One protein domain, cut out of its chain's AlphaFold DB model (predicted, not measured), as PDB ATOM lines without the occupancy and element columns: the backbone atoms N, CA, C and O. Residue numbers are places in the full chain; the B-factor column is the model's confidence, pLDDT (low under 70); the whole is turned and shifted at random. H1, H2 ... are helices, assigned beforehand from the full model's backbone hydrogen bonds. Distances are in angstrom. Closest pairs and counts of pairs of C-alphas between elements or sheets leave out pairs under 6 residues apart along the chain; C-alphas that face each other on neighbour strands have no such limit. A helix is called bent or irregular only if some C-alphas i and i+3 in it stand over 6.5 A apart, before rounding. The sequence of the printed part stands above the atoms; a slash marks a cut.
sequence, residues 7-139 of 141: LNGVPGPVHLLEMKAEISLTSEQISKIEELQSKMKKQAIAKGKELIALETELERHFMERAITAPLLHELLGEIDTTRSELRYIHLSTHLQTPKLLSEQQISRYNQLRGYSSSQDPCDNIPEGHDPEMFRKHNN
ATOM      1  N   LEU A   7     338.555 282.981 399.036       70.94
ATOM      2  CA  LEU A   7     338.027 284.341 399.197       70.94
ATOM      3  C   LEU A   7     337.102 284.495 400.413       70.94
ATOM      4  O   LEU A   7     336.830 285.616 400.824       70.94
ATOM      5  N   ASN A   8     336.636 283.385 400.989       77.31
ATOM      6  CA  ASN A   8     335.798 283.364 402.187       77.31
ATOM      7  C   ASN A   8     336.556 282.814 403.407       77.31
ATOM      8  O   ASN A   8     335.948 282.317 404.352       77.31
ATOM      9  N   GLY A   9     337.893 282.877 403.385       80.00
ATOM     10  CA  GLY A   9     338.726 282.531 404.537       80.00
ATOM     11  C   GLY A   9     338.762 281.040 404.877       80.00
ATOM     12  O   GLY A   9     339.097 280.681 406.004       80.00
ATOM     13  N   VAL A  10     338.422 280.158 403.929       88.00
ATOM     14  CA  VAL A  10     338.514 278.704 404.125       88.00
ATOM     15  C   VAL A  10     339.936 278.233 403.786       88.00
ATOM     16  O   VAL A  10     340.350 278.333 402.622       88.00
ATOM     17  N   PRO A  11     340.712 277.714 404.760       91.38
ATOM     18  CA  PRO A  11     342.104 277.356 404.536       91.38
ATOM     19  C   PRO A  11     342.313 276.272 403.481       91.38
ATOM     20  O   PRO A  11     341.647 275.239 403.492       91.38
ATOM     21  N   GLY A  12     343.284 276.503 402.594       92.62
ATOM     22  CA  GLY A  12     343.767 275.515 401.630       92.62
ATOM     23  C   GLY A  12     345.052 274.830 402.106       92.62
ATOM     24  O   GLY A  12     345.913 275.521 402.662       92.62
ATOM     25  N   PRO A  13     345.253 273.521 401.843       94.50
ATOM     26  CA  PRO A  13     346.432 272.786 402.311       94.50
ATOM     27  C   PRO A  13     347.770 273.404 401.899       94.50
ATOM     28  O   PRO A  13     348.677 273.500 402.716       94.50
ATOM     29  N   VAL A  14     347.890 273.860 400.646       94.12
ATOM     30  CA  VAL A  14     349.134 274.450 400.113       94.12
ATOM     31  C   VAL A  14     349.543 275.671 400.934       94.12
ATOM     32  O   VAL A  14     350.647 275.723 401.461       94.12
ATOM     33  N   HIS A  15     348.616 276.610 401.107       92.25
ATOM     34  CA  HIS A  15     348.879 277.863 401.807       92.25
ATOM     35  C   HIS A  15     349.129 277.664 403.305       92.25
ATOM     36  O   HIS A  15     349.923 278.384 403.899       92.25
ATOM     37  N   LEU A  16     348.495 276.667 403.927       95.06
ATOM     38  CA  LEU A  16     348.810 276.300 405.308       95.06
ATOM     39  C   LEU A  16     350.238 275.779 405.457       95.06
ATOM     40  O   LEU A  16     350.917 276.145 406.412       95.06
ATOM     41  N   LEU A  17     350.695 274.939 404.528       96.69
ATOM     42  CA  LEU A  17     352.048 274.385 404.567       96.69
ATOM     43  C   LEU A  17     353.117 275.450 404.292       96.69
ATOM     44  O   LEU A  17     354.190 275.386 404.890       96.69
ATOM     45  N   GLU A  18     352.813 276.441 403.447       95.94
ATOM     46  CA  GLU A  18     353.660 277.621 403.211       95.94
ATOM     47  C   GLU A  18     353.847 278.470 404.480       95.94
ATOM     48  O   GLU A  18     354.932 279.001 404.688       95.94
ATOM     49  N   MET A  19     352.828 278.549 405.347       96.25
ATOM     50  CA  MET A  19     352.804 279.381 406.566       96.25
ATOM     51  C   MET A  19     352.839 278.556 407.867       96.25
ATOM     52  O   MET A  19     352.334 278.972 408.916       96.25
ATOM     53  N   LYS A  20     353.367 277.329 407.807       97.00
ATOM     54  CA  LYS A  20     353.260 276.354 408.905       97.00
ATOM     55  C   LYS A  20     353.883 276.827 410.219       97.00
ATOM     56  O   LYS A  20     353.392 276.452 411.283       97.00
ATOM     57  N   ALA A  21     354.941 277.637 410.151       96.31
ATOM     58  CA  ALA A  21     355.613 278.176 411.329       96.31
ATOM     59  C   ALA A  21     354.807 279.332 411.942       96.31
ATOM     60  O   ALA A  21     354.608 279.379 413.150       96.31
ATOM     61  N   GLU A  22     354.281 280.224 411.106       97.12
ATOM     62  CA  GLU A  22     353.533 281.421 411.490       97.12
ATOM     63  C   GLU A  22     352.136 281.106 412.038       97.12
ATOM     64  O   GLU A  22     351.573 281.908 412.791       97.12
ATOM     65  N   ILE A  23     351.577 279.960 411.640       96.94
ATOM     66  CA  ILE A  23     350.308 279.399 412.126       96.94
ATOM     67  C   ILE A  23     350.541 278.455 413.319       96.94
ATOM     68  O   ILE A  23     349.588 278.063 413.992       96.94
ATOM     69  N   SER A  24     351.796 278.114 413.629       97.62
ATOM     70  CA  SER A  24     352.157 277.159 414.682       97.62
ATOM     71  C   SER A  24     351.495 275.789 414.476       97.62
ATOM     72  O   SER A  24     350.853 275.253 415.382       97.62
ATOM     73  N   LEU A  25     351.607 275.226 413.266       98.31
ATOM     74  CA  LEU A  25     351.119 273.875 412.981       98.31
ATOM     75  C   LEU A  25     351.974 272.830 413.705       98.31
ATOM     76  O   LEU A  25     353.205 272.882 413.674       98.31
ATOM     77  N   THR A  26     351.328 271.841 414.321       98.56
ATOM     78  CA  THR A  26     352.037 270.702 414.917       98.56
ATOM     79  C   THR A  26     352.547 269.749 413.834       98.56
ATOM     80  O   THR A  26     352.005 269.696 412.730       98.56
ATOM     81  N   SER A  27     353.550 268.925 414.153       98.25
ATOM     82  CA  SER A  27     354.044 267.896 413.225       98.25
ATOM     83  C   SER A  27     352.940 266.934 412.764       98.25
ATOM     84  O   SER A  27     352.931 266.511 411.611       98.25
ATOM     85  N   GLU A  28     351.978 266.623 413.640       98.38
ATOM     86  CA  GLU A  28     350.820 265.792 413.297       98.38
ATOM     87  C   GLU A  28     349.882 266.503 412.309       98.38
ATOM     88  O   GLU A  28     349.437 265.896 411.334       98.38
ATOM     89  N   GLN A  29     349.601 267.793 412.522       98.56
ATOM     90  CA  GLN A  29     348.794 268.590 411.595       98.56
ATOM     91  C   GLN A  29     349.467 268.695 410.229       98.56
ATOM     92  O   GLN A  29     348.810 268.462 409.218       98.56
ATOM     93  N   ILE A  30     350.773 268.980 410.198       98.62
ATOM     94  CA  ILE A  30     351.561 269.050 408.961       98.62
ATOM     95  C   ILE A  30     351.432 267.736 408.185       98.62
ATOM     96  O   ILE A  30     351.027 267.764 407.025       98.62
ATOM     97  N   SER A  31     351.661 266.592 408.838       98.56
ATOM     98  CA  SER A  31     351.559 265.279 408.188       98.56
ATOM     99  C   SER A  31     350.165 265.016 407.601       98.56
ATOM    100  O   SER A  31     350.061 264.535 406.473       98.56
ATOM    101  N   LYS A  32     349.087 265.347 408.327       98.56
ATOM    102  CA  LYS A  32     347.708 265.163 407.837       98.56
ATOM    103  C   LYS A  32     347.370 266.109 406.681       98.56
ATOM    104  O   LYS A  32     346.665 265.719 405.749       98.56
ATOM    105  N   ILE A  33     347.863 267.347 406.726       98.38
ATOM    106  CA  ILE A  33     347.653 268.341 405.665       98.38
ATOM    107  C   ILE A  33     348.419 267.940 404.394       98.38
ATOM    108  O   ILE A  33     347.862 268.041 403.300       98.38
ATOM    109  N   GLU A  34     349.647 267.431 404.516       98.44
ATOM    110  CA  GLU A  34     350.437 266.901 403.391       98.44
ATOM    111  C   GLU A  34     349.762 265.686 402.738       98.44
ATOM    112  O   GLU A  34     349.679 265.605 401.508       98.44
ATOM    113  N   GLU A  35     349.211 264.766 403.538       98.38
ATOM    114  CA  GLU A  35     348.434 263.632 403.024       98.38
ATOM    115  C   GLU A  35     347.206 264.113 402.236       98.38
ATOM    116  O   GLU A  35     346.974 263.681 401.098       98.38
ATOM    117  N   LEU A  36     346.451 265.058 402.805       97.69
ATOM    118  CA  LEU A  36     345.270 265.636 402.171       97.69
ATOM    119  C   LEU A  36     345.627 266.356 400.856       97.69
ATOM    120  O   LEU A  36     344.970 266.138 399.833       97.69
ATOM    121  N   GLN A  37     346.702 267.151 400.851       97.38
ATOM    122  CA  GLN A  37     347.224 267.828 399.660       97.38
ATOM    123  C   GLN A  37     347.634 266.821 398.577       97.38
ATOM    124  O   GLN A  37     347.284 266.990 397.405       97.38
ATOM    125  N   SER A  38     348.368 265.772 398.954       98.12
ATOM    126  CA  SER A  38     348.848 264.736 398.037       98.12
ATOM    127  C   SER A  38     347.686 263.980 397.391       98.12
ATOM    128  O   SER A  38     347.646 263.815 396.165       98.12
ATOM    129  N   LYS A  39     346.679 263.603 398.191       97.94
ATOM    130  CA  LYS A  39     345.454 262.954 397.712       97.94
ATOM    131  C   LYS A  39     344.695 263.840 396.724       97.94
ATOM    132  O   LYS A  39     344.402 263.382 395.617       97.94
ATOM    133  N   MET A  40     344.445 265.102 397.083       96.94
ATOM    134  CA  MET A  40     343.793 266.076 396.201       96.94
ATOM    135  C   MET A  40     344.567 266.219 394.885       96.94
ATOM    136  O   MET A  40     343.979 266.124 393.809       96.94
ATOM    137  N   LYS A  41     345.894 266.393 394.948       97.69
ATOM    138  CA  LYS A  41     346.751 266.547 393.765       97.69
ATOM    139  C   LYS A  41     346.681 265.322 392.854       97.69
ATOM    140  O   LYS A  41     346.540 265.479 391.644       97.69
ATOM    141  N   LYS A  42     346.737 264.108 393.411       98.44
ATOM    142  CA  LYS A  42     346.619 262.860 392.639       98.44
ATOM    143  C   LYS A  42     345.274 262.771 391.913       98.44
ATOM    144  O   LYS A  42     345.252 262.457 390.725       98.44
ATOM    145  N   GLN A  43     344.176 263.066 392.608       98.00
ATOM    146  CA  GLN A  43     342.829 263.043 392.030       98.00
ATOM    147  C   GLN A  43     342.657 264.118 390.948       98.00
ATOM    148  O   GLN A  43     342.180 263.816 389.855       98.00
ATOM    149  N   ALA A  44     343.114 265.346 391.213       97.12
ATOM    150  CA  ALA A  44     343.042 266.454 390.265       97.12
ATOM    151  C   ALA A  44     343.871 266.192 388.998       97.12
ATOM    152  O   ALA A  44     343.410 266.476 387.899       97.12
ATOM    153  N   ILE A  45     345.065 265.599 389.118       98.25
ATOM    154  CA  ILE A  45     345.875 265.212 387.949       98.25
ATOM    155  C   ILE A  45     345.154 264.149 387.115       98.25
ATOM    156  O   ILE A  45     345.139 264.255 385.891       98.25
ATOM    157  N   ALA A  46     344.570 263.131 387.754       98.12
ATOM    158  CA  ALA A  46     343.848 262.080 387.042       98.12
ATOM    159  C   ALA A  46     342.669 262.659 386.245       98.12
ATOM    160  O   ALA A  46     342.588 262.448 385.037       98.12
ATOM    161  N   LYS A  47     341.832 263.476 386.892       98.06
ATOM    162  CA  LYS A  47     340.686 264.120 386.240       98.06
ATOM    163  C   LYS A  47     341.090 265.184 385.214       98.06
ATOM    164  O   LYS A  47     340.410 265.360 384.213       98.06
ATOM    165  N   GLY A  48     342.228 265.852 385.402       98.19
ATOM    166  CA  GLY A  48     342.770 266.796 384.424       98.19
ATOM    167  C   GLY A  48     343.197 266.110 383.127       98.19
ATOM    168  O   GLY A  48     342.955 266.639 382.048       98.19
ATOM    169  N   LYS A  49     343.783 264.908 383.220       98.69
ATOM    170  CA  LYS A  49     344.117 264.094 382.040       98.69
ATOM    171  C   LYS A  49     342.869 263.627 381.294       98.69
ATOM    172  O   LYS A  49     342.864 263.662 380.071       98.69
ATOM    173  N   GLU A  50     341.841 263.215 382.028       98.50
ATOM    174  CA  GLU A  50     340.541 262.834 381.464       98.50
ATOM    175  C   GLU A  50     339.902 264.007 380.711       98.50
ATOM    176  O   GLU A  50     339.537 263.856 379.550       98.50
ATOM    177  N   LEU A  51     339.889 265.203 381.312       98.62
ATOM    178  CA  LEU A  51     339.374 266.407 380.660       98.62
ATOM    179  C   LEU A  51     340.134 266.728 379.366       98.62
ATOM    180  O   LEU A  51     339.511 266.976 378.342       98.62
ATOM    181  N   ILE A  52     341.471 266.688 379.388       98.75
ATOM    182  CA  ILE A  52     342.285 266.921 378.182       98.75
ATOM    183  C   ILE A  52     341.949 265.900 377.089       98.75
ATOM    184  O   ILE A  52     341.855 266.277 375.923       98.75
ATOM    185  N   ALA A  53     341.764 264.626 377.446       98.75
ATOM    186  CA  ALA A  53     341.414 263.587 376.483       98.75
ATOM    187  C   ALA A  53     340.041 263.843 375.838       98.75
ATOM    188  O   ALA A  53     339.935 263.758 374.618       98.75
ATOM    189  N   LEU A  54     339.029 264.221 376.626       98.81
ATOM    190  CA  LEU A  54     337.689 264.543 376.123       98.81
ATOM    191  C   LEU A  54     337.688 265.770 375.200       98.81
ATOM    192  O   LEU A  54     337.074 265.743 374.137       98.81
ATOM    193  N   GLU A  55     338.414 266.829 375.565       98.69
ATOM    194  CA  GLU A  55     338.555 268.029 374.725       98.69
ATOM    195  C   GLU A  55     339.289 267.713 373.413       98.69
ATOM    196  O   GLU A  55     338.894 268.180 372.346       98.69
ATOM    197  N   THR A  56     340.323 266.865 373.477       98.75
ATOM    198  CA  THR A  56     341.057 266.404 372.286       98.75
ATOM    199  C   THR A  56     340.152 265.580 371.368       98.75
ATOM    200  O   THR A  56     340.211 265.721 370.148       98.75
ATOM    201  N   GLU A  57     339.296 264.730 371.937       98.56
ATOM    202  CA  GLU A  57     338.347 263.920 371.173       98.56
ATOM    203  C   GLU A  57     337.273 264.780 370.499       98.56
ATOM    204  O   GLU A  57     336.964 264.592 369.318       98.56
ATOM    205  N   LEU A  58     336.755 265.782 371.215       98.75
ATOM    206  CA  LEU A  58     335.842 266.772 370.657       98.75
ATOM    207  C   LEU A  58     336.480 267.507 369.467       98.75
ATOM    208  O   LEU A  58     335.872 267.586 368.396       98.75
ATOM    209  N   GLU A  59     337.712 267.999 369.625       98.69
ATOM    210  CA  GLU A  59     338.469 268.663 368.556       98.69
ATOM    211  C   GLU A  59     338.656 267.744 367.339       98.69
ATOM    212  O   GLU A  59     338.375 268.144 366.203       98.69
ATOM    213  N   ARG A  60     339.039 266.482 367.568       98.69
ATOM    214  CA  ARG A  60     339.225 265.472 366.519       98.69
ATOM    215  C   ARG A  60     337.946 265.248 365.707       98.69
ATOM    216  O   ARG A  60     337.991 265.271 364.476       98.69
ATOM    217  N   HIS A  61     336.793 265.099 366.362       98.50
ATOM    218  CA  HIS A  61     335.513 264.915 365.670       98.50
ATOM    219  C   HIS A  61     335.120 266.109 364.791       98.50
ATOM    220  O   HIS A  61     334.546 265.912 363.711       98.50
ATOM    221  N   PHE A  62     335.437 267.335 365.215       98.50
ATOM    222  CA  PHE A  62     335.249 268.522 364.381       98.50
ATOM    223  C   PHE A  62     336.211 268.541 363.189       98.50
ATOM    224  O   PHE A  62     335.766 268.774 362.061       98.50
ATOM    225  N   MET A  63     337.501 268.255 363.404       98.44
ATOM    226  CA  MET A  63     338.512 268.210 362.336       98.44
ATOM    227  C   MET A  63     338.158 267.199 361.241       98.44
ATOM    228  O   MET A  63     338.278 267.493 360.051       98.44
ATOM    229  N   GLU A  64     337.679 266.023 361.637       98.19
ATOM    230  CA  GLU A  64     337.302 264.942 360.724       98.19
ATOM    231  C   GLU A  64     335.918 265.135 360.087       98.19
ATOM    232  O   GLU A  64     335.521 264.341 359.234       98.19
ATOM    233  N   ARG A  65     335.171 266.180 360.477       97.44
ATOM    234  CA  ARG A  65     333.761 266.395 360.092       97.44
ATOM    235  C   ARG A  65     332.858 265.201 360.439       97.44
ATOM    236  O   ARG A  65     331.861 264.958 359.764       97.44
ATOM    237  N   ALA A  66     333.211 264.472 361.496       97.56
ATOM    238  CA  ALA A  66     332.493 263.300 361.989       97.56
ATOM    239  C   ALA A  66     331.503 263.641 363.118       97.56
ATOM    240  O   ALA A  66     330.730 262.784 363.546       97.56
ATOM    241  N   ILE A  67     331.532 264.878 363.625       98.06
ATOM    242  CA  ILE A  67     330.651 265.318 364.706       98.06
ATOM    243  C   ILE A  67     329.176 265.312 364.268       98.06
ATOM    244  O   ILE A  67     328.817 265.773 363.183       98.06
ATOM    245  N   THR A  68     328.302 264.819 365.144       98.44
ATOM    246  CA  THR A  68     326.840 264.877 364.988       98.44
ATOM    247  C   THR A  68     326.227 265.576 366.196       98.44
ATOM    248  O   THR A  68     326.862 265.661 367.245       98.44
ATOM    249  N   ALA A  69     324.992 266.071 366.082       98.50
ATOM    250  CA  ALA A  69     324.336 266.743 367.208       98.50
ATOM    251  C   ALA A  69     324.203 265.851 368.468       98.50
ATOM    252  O   ALA A  69     324.501 266.353 369.552       98.50
ATOM    253  N   PRO A  70     323.839 264.551 368.370       98.56
ATOM    254  CA  PRO A  70     323.831 263.664 369.536       98.56
ATOM    255  C   PRO A  70     325.215 263.493 370.172       98.56
ATOM    256  O   PRO A  70     325.351 263.660 371.379       98.56
ATOM    257  N   LEU A  71     326.245 263.240 369.358       98.31
ATOM    258  CA  LEU A  71     327.614 263.038 369.842       98.31
ATOM    259  C   LEU A  71     328.196 264.305 370.484       98.31
ATOM    260  O   LEU A  71     328.871 264.235 371.504       98.31
ATOM    261  N   LEU A  72     327.904 265.475 369.910       98.69
ATOM    262  CA  LEU A  72     328.286 266.756 370.499       98.69
ATOM    263  C   LEU A  72     327.670 266.927 371.891       98.69
ATOM    264  O   LEU A  72     328.362 267.330 372.819       98.69
ATOM    265  N   HIS A  73     326.380 266.619 372.043       98.69
ATOM    266  CA  HIS A  73     325.702 266.728 373.333       98.69
ATOM    267  C   HIS A  73     326.298 265.771 374.379       98.69
ATOM    268  O   HIS A  73     326.468 266.157 375.533       98.69
ATOM    269  N   GLU A  74     326.627 264.541 373.981       98.62
ATOM    270  CA  GLU A  74     327.280 263.549 374.842       98.62
ATOM    271  C   GLU A  74     328.659 264.027 375.318       98.62
ATOM    272  O   GLU A  74     328.867 264.172 376.523       98.62
ATOM    273  N   LEU A  75     329.555 264.387 374.391       98.69
ATOM    274  CA  LEU A  75     330.911 264.846 374.717       98.69
ATOM    275  C   LEU A  75     330.909 266.094 375.605       98.69
ATOM    276  O   LEU A  75     331.677 266.172 376.560       98.69
ATOM    277  N   LEU A  76     330.034 267.067 375.325       98.81
ATOM    278  CA  LEU A  76     329.910 268.258 376.170       98.81
ATOM    279  C   LEU A  76     329.424 267.907 377.584       98.81
ATOM    280  O   LEU A  76     329.929 268.467 378.556       98.81
ATOM    281  N   GLY A  77     328.490 266.958 377.710       98.81
ATOM    282  CA  GLY A  77     328.022 266.468 379.006       98.81
ATOM    283  C   GLY A  77     329.126 265.788 379.819       98.81
ATOM    284  O   GLY A  77     329.246 266.033 381.025       98.81
ATOM    285  N   GLU A  78     329.966 264.980 379.171       98.75
ATOM    286  CA  GLU A  78     331.129 264.353 379.807       98.75
ATOM    287  C   GLU A  78     332.166 265.397 380.234       98.75
ATOM    288  O   GLU A  78     332.578 265.414 381.395       98.75
ATOM    289  N   ILE A  79     332.513 266.335 379.346       98.75
ATOM    290  CA  ILE A  79     333.445 267.440 379.628       98.75
ATOM    291  C   ILE A  79     332.991 268.242 380.852       98.75
ATOM    292  O   ILE A  79     333.787 268.496 381.764       98.75
ATOM    293  N   ASP A  80     331.719 268.635 380.905       98.56
ATOM    294  CA  ASP A  80     331.191 269.426 382.016       98.56
ATOM    295  C   ASP A  80     331.120 268.620 383.318       98.56
ATOM    296  O   ASP A  80     331.403 269.162 384.394       98.56
ATOM    297  N   THR A  81     330.848 267.316 383.233       98.56
ATOM    298  CA  THR A  81     330.926 266.409 384.385       98.56
ATOM    299  C   THR A  81     332.353 266.347 384.929       98.56
ATOM    300  O   THR A  81     332.570 266.639 386.109       98.56
ATOM    301  N   THR A  82     333.355 266.085 384.084       98.50
ATOM    302  CA  THR A  82     334.764 266.016 384.502       98.50
ATOM    303  C   THR A  82     335.264 267.363 385.046       98.50
ATOM    304  O   THR A  82     335.983 267.406 386.052       98.50
ATOM    305  N   ARG A  83     334.849 268.495 384.456       97.75
ATOM    306  CA  ARG A  83     335.136 269.847 384.983       97.75
ATOM    307  C   ARG A  83     334.516 270.070 386.363       97.75
ATOM    308  O   ARG A  83     335.174 270.632 387.246       97.75
ATOM    309  N   SER A  84     333.271 269.639 386.558       97.19
ATOM    310  CA  SER A  84     332.578 269.726 387.845       97.19
ATOM    311  C   SER A  84     333.302 268.910 388.917       97.19
ATOM    312  O   SER A  84     333.597 269.428 389.996       97.19
ATOM    313  N   GLU A  85     333.697 267.678 388.598       97.69
ATOM    314  CA  GLU A  85     334.445 266.804 389.506       97.69
ATOM    315  C   GLU A  85     335.816 267.378 389.875       97.69
ATOM    316  O   GLU A  85     336.206 267.350 391.044       97.69
ATOM    317  N   LEU A  86     336.535 267.971 388.914       96.69
ATOM    318  CA  LEU A  86     337.780 268.694 389.182       96.69
ATOM    319  C   LEU A  86     337.576 269.811 390.208       96.69
ATOM    320  O   LEU A  86     338.358 269.949 391.155       96.69
ATOM    321  N   ARG A  87     336.515 270.605 390.040       95.50
ATOM    322  CA  ARG A  87     336.178 271.683 390.975       95.50
ATOM    323  C   ARG A  87     335.757 271.129 392.335       95.50
ATOM    324  O   ARG A  87     336.159 271.679 393.359       95.50
ATOM    325  N   TYR A  88     335.007 270.031 392.357       96.00
ATOM    326  CA  TYR A  88     334.618 269.342 393.582       96.00
ATOM    327  C   TYR A  88     335.835 268.838 394.363       96.00
ATOM    328  O   TYR A  88     335.909 269.070 395.567       96.00
ATOM    329  N   ILE A  89     336.821 268.208 393.711       96.25
ATOM    330  CA  ILE A  89     338.057 267.736 394.365       96.25
ATOM    331  C   ILE A  89     338.756 268.890 395.096       96.25
ATOM    332  O   ILE A  89     339.165 268.734 396.248       96.25
ATOM    333  N   HIS A  90     338.845 270.059 394.458       93.75
ATOM    334  CA  HIS A  90     339.432 271.250 395.068       93.75
ATOM    335  C   HIS A  90     338.605 271.755 396.263       93.75
ATOM    336  O   HIS A  90     339.100 271.766 397.390       93.75
ATOM    337  N   LEU A  91     337.329 272.087 396.046       94.38
ATOM    338  CA  LEU A  91     336.470 272.682 397.079       94.38
ATOM    339  C   LEU A  91     336.243 271.734 398.267       94.38
ATOM    340  O   LEU A  91     336.274 272.148 399.423       94.38
ATOM    341  N   SER A  92     336.051 270.438 398.009       94.81
ATOM    342  CA  SER A  92     335.880 269.433 399.067       94.81
ATOM    343  C   SER A  92     337.140 269.261 399.914       94.81
ATOM    344  O   SER A  92     337.039 268.947 401.102       94.81
ATOM    345  N   THR A  93     338.324 269.492 399.341       95.56
ATOM    346  CA  THR A  93     339.584 269.505 400.088       95.56
ATOM    347  C   THR A  93     339.650 270.717 401.013       95.56
ATOM    348  O   THR A  93     339.966 270.568 402.198       95.56
ATOM    349  N   HIS A  94     339.262 271.899 400.530       94.44
ATOM    350  CA  HIS A  94     339.126 273.081 401.383       94.44
ATOM    351  C   HIS A  94     338.089 272.871 402.494       94.44
ATOM    352  O   HIS A  94     338.362 273.218 403.633       94.44
ATOM    353  N   LEU A  95     336.959 272.200 402.241       94.00
ATOM    354  CA  LEU A  95     335.974 271.873 403.290       94.00
ATOM    355  C   LEU A  95     336.497 270.908 404.369       94.00
ATOM    356  O   LEU A  95     335.998 270.896 405.496       94.00
ATOM    357  N   GLN A  96     337.470 270.058 404.040       95.50
ATOM    358  CA  GLN A  96     338.065 269.113 404.991       95.50
ATOM    359  C   GLN A  96     339.178 269.747 405.824       95.50
ATOM    360  O   GLN A  96     339.361 269.376 406.981       95.50
ATOM    361  N   THR A  97     339.892 270.713 405.254       95.50
ATOM    362  CA  THR A  97     341.104 271.297 405.837       95.50
ATOM    363  C   THR A  97     340.886 271.961 407.213       95.50
ATOM    364  O   THR A  97     341.654 271.646 408.123       95.50
ATOM    365  N   PRO A  98     339.838 272.786 407.451       95.38
ATOM    366  CA  PRO A  98     339.569 273.380 408.765       95.38
ATOM    367  C   PRO A  98     339.440 272.362 409.899       95.38
ATOM    368  O   PRO A  98     339.766 272.677 411.036       95.38
ATOM    369  N   LYS A  99     339.002 271.129 409.604       96.69
ATOM    370  CA  LYS A  99     338.816 270.068 410.609       96.69
ATOM    371  C   LYS A  99     340.134 269.605 411.237       96.69
ATOM    372  O   LYS A  99     340.114 268.882 412.227       96.69
ATOM    373  N   LEU A 100     341.266 269.980 410.638       97.69
ATOM    374  CA  LEU A 100     342.612 269.679 411.125       97.69
ATOM    375  C   LEU A 100     343.198 270.810 411.980       97.69
ATOM    376  O   LEU A 100     344.296 270.649 412.507       97.69
ATOM    377  N   LEU A 101     342.507 271.945 412.100       97.75
ATOM    378  CA  LEU A 101     343.012 273.171 412.710       97.75
ATOM    379  C   LEU A 101     342.186 273.569 413.933       97.75
ATOM    380  O   LEU A 101     341.009 273.230 414.044       97.75
ATOM    381  N   SER A 102     342.793 274.346 414.828       97.75
ATOM    382  CA  SER A 102     342.041 275.082 415.844       97.75
ATOM    383  C   SER A 102     341.457 276.380 415.275       97.75
ATOM    384  O   SER A 102     341.935 276.916 414.271       97.75
ATOM    385  N   GLU A 103     340.464 276.946 415.962       95.44
ATOM    386  CA  GLU A 103     339.913 278.263 415.617       95.44
ATOM    387  C   GLU A 103     340.986 279.362 415.631       95.44
ATOM    388  O   GLU A 103     340.991 280.231 414.757       95.44
ATOM    389  N   GLN A 104     341.949 279.302 416.564       96.44
ATOM    390  CA  GLN A 104     343.051 280.270 416.602       96.44
ATOM    391  C   GLN A 104     343.952 280.156 415.367       96.44
ATOM    392  O   GLN A 104     344.370 281.175 414.820       96.44
ATOM    393  N   GLN A 105     344.224 278.936 414.897       97.44
ATOM    394  CA  GLN A 105     345.021 278.705 413.689       97.44
ATOM    395  C   GLN A 105     344.292 279.187 412.429       97.44
ATOM    396  O   GLN A 105     344.918 279.789 411.559       97.44
ATOM    397  N   ILE A 106     342.971 278.989 412.348       94.69
ATOM    398  CA  ILE A 106     342.140 279.511 411.251       94.69
ATOM    399  C   ILE A 106     342.142 281.046 411.259       94.69
ATOM    400  O   ILE A 106     342.348 281.668 410.217       94.69
ATOM    401  N   SER A 107     341.976 281.667 412.429       92.69
ATOM    402  CA  SER A 107     342.056 283.125 412.575       92.69
ATOM    403  C   SER A 107     343.431 283.654 412.153       92.69
ATOM    404  O   SER A 107     343.526 284.574 411.341       92.69
ATOM    405  N   ARG A 108     344.515 283.006 412.600       94.69
ATOM    406  CA  ARG A 108     345.883 283.369 412.213       94.69
ATOM    407  C   ARG A 108     346.119 283.229 410.710       94.69
ATOM    408  O   ARG A 108     346.705 284.126 410.108       94.69
ATOM    409  N   TYR A 109     345.635 282.149 410.098       93.81
ATOM    410  CA  TYR A 109     345.657 281.967 408.648       93.81
ATOM    411  C   TYR A 109     344.949 283.122 407.930       93.81
ATOM    412  O   TYR A 109     345.522 283.725 407.023       93.81
ATOM    413  N   ASN A 110     343.735 283.478 408.359       91.19
ATOM    414  CA  ASN A 110     342.975 284.570 407.755       91.19
ATOM    415  C   ASN A 110     343.674 285.923 407.918       91.19
ATOM    416  O   ASN A 110     343.562 286.766 407.031       91.19
ATOM    417  N   GLN A 111     344.424 286.144 409.001       90.50
ATOM    418  CA  GLN A 111     345.210 287.372 409.183       90.50
ATOM    419  C   GLN A 111     346.371 287.424 408.201       90.50
ATOM    420  O   GLN A 111     346.529 288.407 407.484       90.50
ATOM    421  N   LEU A 112     347.143 286.339 408.121       90.31
ATOM    422  CA  LEU A 112     348.285 286.228 407.212       90.31
ATOM    423  C   LEU A 112     347.870 286.333 405.739       90.31
ATOM    424  O   LEU A 112     348.628 286.837 404.915       90.31
ATOM    425  N   ARG A 113     346.654 285.887 405.407       88.94
ATOM    426  CA  ARG A 113     346.081 285.983 404.060       88.94
ATOM    427  C   ARG A 113     345.396 287.315 403.750       88.94
ATOM    428  O   ARG A 113     345.004 287.508 402.604       88.94
ATOM    429  N   GLY A 114     345.248 288.213 404.727       84.69
ATOM    430  CA  GLY A 114     344.554 289.493 404.542       84.69
ATOM    431  C   GLY A 114     343.026 289.377 404.459       84.69
ATOM    432  O   GLY A 114     342.373 290.279 403.953       84.69
ATOM    433  N   TYR A 115     342.450 288.280 404.957       80.88
ATOM    434  CA  TYR A 115     340.998 288.067 405.050       80.88
ATOM    435  C   TYR A 115     340.397 288.561 406.377       80.88
ATOM    436  O   TYR A 115     339.198 288.429 406.591       80.88
ATOM    437  N   SER A 116     341.231 289.071 407.291       67.38
ATOM    438  CA  SER A 116     340.813 289.540 408.629       67.38
ATOM    439  C   SER A 116     340.531 291.026 408.710       67.38
ATOM    440  O   SER A 116     339.937 291.470 409.689       67.38
ATOM    441  N   SER A 117     340.988 291.799 407.727       58.94
ATOM    442  CA  SER A 117     340.549 293.174 407.579       58.94
ATOM    443  C   SER A 117     339.052 293.106 407.335       58.94
ATOM    444  O   SER A 117     338.599 292.460 406.385       58.94
ATOM    445  N   SER A 118     338.281 293.777 408.183       55.78
ATOM    446  CA  SER A 118     336.998 294.279 407.732       55.78
ATOM    447  C   SER A 118     337.250 294.895 406.350       55.78
ATOM    448  O   SER A 118     338.131 295.733 406.164       55.78
ATOM    449  N   GLN A 119     336.507 294.449 405.338       58.62
ATOM    450  CA  GLN A 119     336.433 295.212 404.088       58.62
ATOM    451  C   GLN A 119     335.765 296.572 404.316       58.62
ATOM    452  O   GLN A 119     335.542 297.304 403.358       58.62
ATOM    453  N   ASP A 120     335.436 296.888 405.570       66.62
ATOM    454  CA  ASP A 120     335.035 298.196 405.998       66.62
ATOM    455  C   ASP A 120     336.168 299.194 405.694       66.62
ATOM    456  O   ASP A 120     337.240 299.154 406.317       66.62
ATOM    457  N   PRO A 121     335.962 300.096 404.720       65.94
ATOM    458  CA  PRO A 121     336.926 301.140 404.404       65.94
ATOM    459  C   PRO A 121     337.234 302.010 405.629       65.94
ATOM    460  O   PRO A 121     338.299 302.621 405.703       65.94
ATOM    461  N   CYS A 122     336.329 302.051 406.611       75.69
ATOM    462  CA  CYS A 122     336.452 302.843 407.828       75.69
ATOM    463  C   CYS A 122     337.613 302.413 408.733       75.69
ATOM    464  O   CYS A 122     338.146 303.249 409.472       75.69
ATOM    465  N   ASP A 123     338.041 301.152 408.623       74.12
ATOM    466  CA  ASP A 123     339.123 300.570 409.420       74.12
ATOM    467  C   ASP A 123     340.475 300.568 408.687       74.12
ATOM    468  O   ASP A 123     341.513 300.342 409.309       74.12
ATOM    469  N   ASN A 124     340.492 300.845 407.377       73.31
ATOM    470  CA  ASN A 124     341.674 300.720 406.514       73.31
ATOM    471  C   ASN A 124     341.897 301.977 405.656       73.31
ATOM    472  O   ASN A 124     341.775 301.952 404.431       73.31
ATOM    473  N   ILE A 125     342.244 303.089 406.308       79.56
ATOM    474  CA  ILE A 125     342.504 304.373 405.640       79.56
ATOM    475  C   ILE A 125     343.884 304.333 404.956       79.56
ATOM    476  O   ILE A 125     344.882 304.116 405.647       79.56
ATOM    477  N   PRO A 126     343.981 304.553 403.629       79.62
ATOM    478  CA  PRO A 126     345.255 304.503 402.916       79.62
ATOM    479  C   PRO A 126     346.225 305.609 403.348       79.62
ATOM    480  O   PRO A 126     345.824 306.732 403.657       79.62
ATOM    481  N   GLU A 127     347.523 305.316 403.299       78.88
ATOM    482  CA  GLU A 127     348.570 306.285 403.630       78.88
ATOM    483  C   GLU A 127     348.485 307.533 402.725       78.88
ATOM    484  O   GLU A 127     348.186 307.447 401.531       78.88
ATOM    485  N   GLY A 128     348.678 308.719 403.311       83.19
ATOM    486  CA  GLY A 128     348.546 310.004 402.612       83.19
ATOM    487  C   GLY A 128     347.113 310.531 402.450       83.19
ATOM    488  O   GLY A 128     346.936 311.591 401.851       83.19
ATOM    489  N   HIS A 129     346.100 309.839 402.982       82.31
ATOM    490  CA  HIS A 129     344.718 310.324 402.999       82.31
ATOM    491  C   HIS A 129     344.351 310.926 404.356       82.31
ATOM    492  O   HIS A 129     344.744 310.415 405.404       82.31
ATOM    493  N   ASP A 130     343.567 312.004 404.330       90.56
ATOM    494  CA  ASP A 130     343.017 312.606 405.542       90.56
ATOM    495  C   ASP A 130     341.985 311.659 406.192       90.56
ATOM    496  O   ASP A 130     340.999 311.290 405.538       90.56
ATOM    497  N   PRO A 131     342.182 311.254 407.462       87.12
ATOM    498  CA  PRO A 131     341.321 310.264 408.094       87.12
ATOM    499  C   PRO A 131     339.866 310.701 408.293       87.12
ATOM    500  O   PRO A 131     338.984 309.848 408.382       87.12
ATOM    501  N   GLU A 132     339.600 312.002 408.405       87.50
ATOM    502  CA  GLU A 132     338.262 312.534 408.672       87.50
ATOM    503  C   GLU A 132     337.445 312.607 407.370       87.50
ATOM    504  O   GLU A 132     336.325 312.095 407.291       87.50
ATOM    505  N   MET A 133     338.050 313.136 406.303       84.50
ATOM    506  CA  MET A 133     337.479 313.165 404.953       84.50
ATOM    507  C   MET A 133     337.256 311.762 404.387       84.50
ATOM    508  O   MET A 133     336.203 311.498 403.804       84.50
ATOM    509  N   PHE A 134     338.212 310.845 404.566       84.62
ATOM    510  CA  PHE A 134     338.084 309.477 404.061       84.62
ATOM    511  C   PHE A 134     336.918 308.737 404.726       84.62
ATOM    512  O   PHE A 134     336.120 308.099 404.037       84.62
ATOM    513  N   ARG A 135     336.764 308.879 406.050       86.50
ATOM    514  CA  ARG A 135     335.643 308.285 406.790       86.50
ATOM    515  C   ARG A 135     334.296 308.872 406.374       86.50
ATOM    516  O   ARG A 135     333.346 308.128 406.145       86.50
ATOM    517  N   LYS A 136     334.228 310.191 406.179       84.44
ATOM    518  CA  LYS A 136     333.017 310.865 405.692       84.44
ATOM    519  C   LYS A 136     332.609 310.400 404.290       84.44
ATOM    520  O   LYS A 136     331.427 310.190 404.046       84.44
ATOM    521  N   HIS A 137     333.565 310.221 403.374       83.38
ATOM    522  CA  HIS A 137     333.284 309.737 402.017       83.38
ATOM    523  C   HIS A 137     332.801 308.285 401.972       83.38
ATOM    524  O   HIS A 137     332.064 307.923 401.058       83.38
ATOM    525  N   ASN A 138     333.191 307.469 402.950       79.44
ATOM    526  CA  ASN A 138     332.804 306.062 403.035       79.44
ATOM    527  C   ASN A 138     331.632 305.814 404.004       79.44
ATOM    528  O   ASN A 138     331.347 304.664 404.315       79.44
ATOM    529  N   ASN A 139     330.927 306.868 404.444       79.94
ATOM    530  CA  ASN A 139     329.782 306.788 405.365       79.94
ATOM    531  C   ASN A 139     330.077 305.995 406.650       79.94
ATOM    532  O   ASN A 139     329.235 305.246 407.147       79.94
TER     533      ASN A 139
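AT A GLANCE: This is residues 7 to 139 of the 141 residues of an uncharacterized protein of Candidatus Lambdaproteobacteria bacterium (UniProt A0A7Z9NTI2). A long helical hairpin, H2 and H3 side by side, has the short helices H1 and H4 by its open end, where H2 begins and H3 ends. From there a long link, residues 113 to 130, leads away to the small helix H5, far from the hairpin. The printed part has 133 residues with five named helices, H1 to H5 in chain order, and no named strand; the class is all helix. It is extended, with a radius of gyration of the C-alphas of 22.4 A and spans of 67 by 46 by 20 A.

IN THESE COORDINATES: H1 is residues 13 to 18, with C-alpha 13 at (346.432, 272.786, 402.311). H2, residues 27 to 63, measures 53.2 A from first to last C-alpha. H3, residues 69 to 100, measures 47.7 A; it is irregular, but only just: C-alphas 95 and 98 are 6.7 A apart. H4 is residues 103 to 112. H5 is residues 131 to 137, with C-alpha 137 at (333.284, 309.737, 402.017).

HOW THE PARTS SIT: H2 and H3 form a hairpin: they touch at a shallow tilt of 9 degrees, opposite ways, their closest C-alphas those of Ala 44 and Leu 86, 5.8 A apart. H1 touches H2 with residues 30 to 37 of H2 alone, closest at the C-alphas of Pro 13 and Gln 37, 5.7 A, at a steep tilt of 59 degrees. H1 and H3 only just touch, with 3 pairs of C-alphas within 8 A, the closest those of Pro 13 and Thr 97, 6.6 A. H4 is close to H1 but not clearly touching; the closest C-alphas, Leu 16 and Tyr 109, are 7.3 A apart. H5 is apart from H1, H2, H3 and H4. Every O i to N i+4 pair is within hydrogen-bond range in H1, H2, H4 and H5; in H3, 25 of 28 are.

THE WHOLE: The C-alphas farthest apart, Ala 66 and Glu 132, are 68.1 A apart. The printed part has no cut. The link from H4 to H5 is long. Residues 116 to 121 have pLDDT under 70; the mean of the printed part is 92.6.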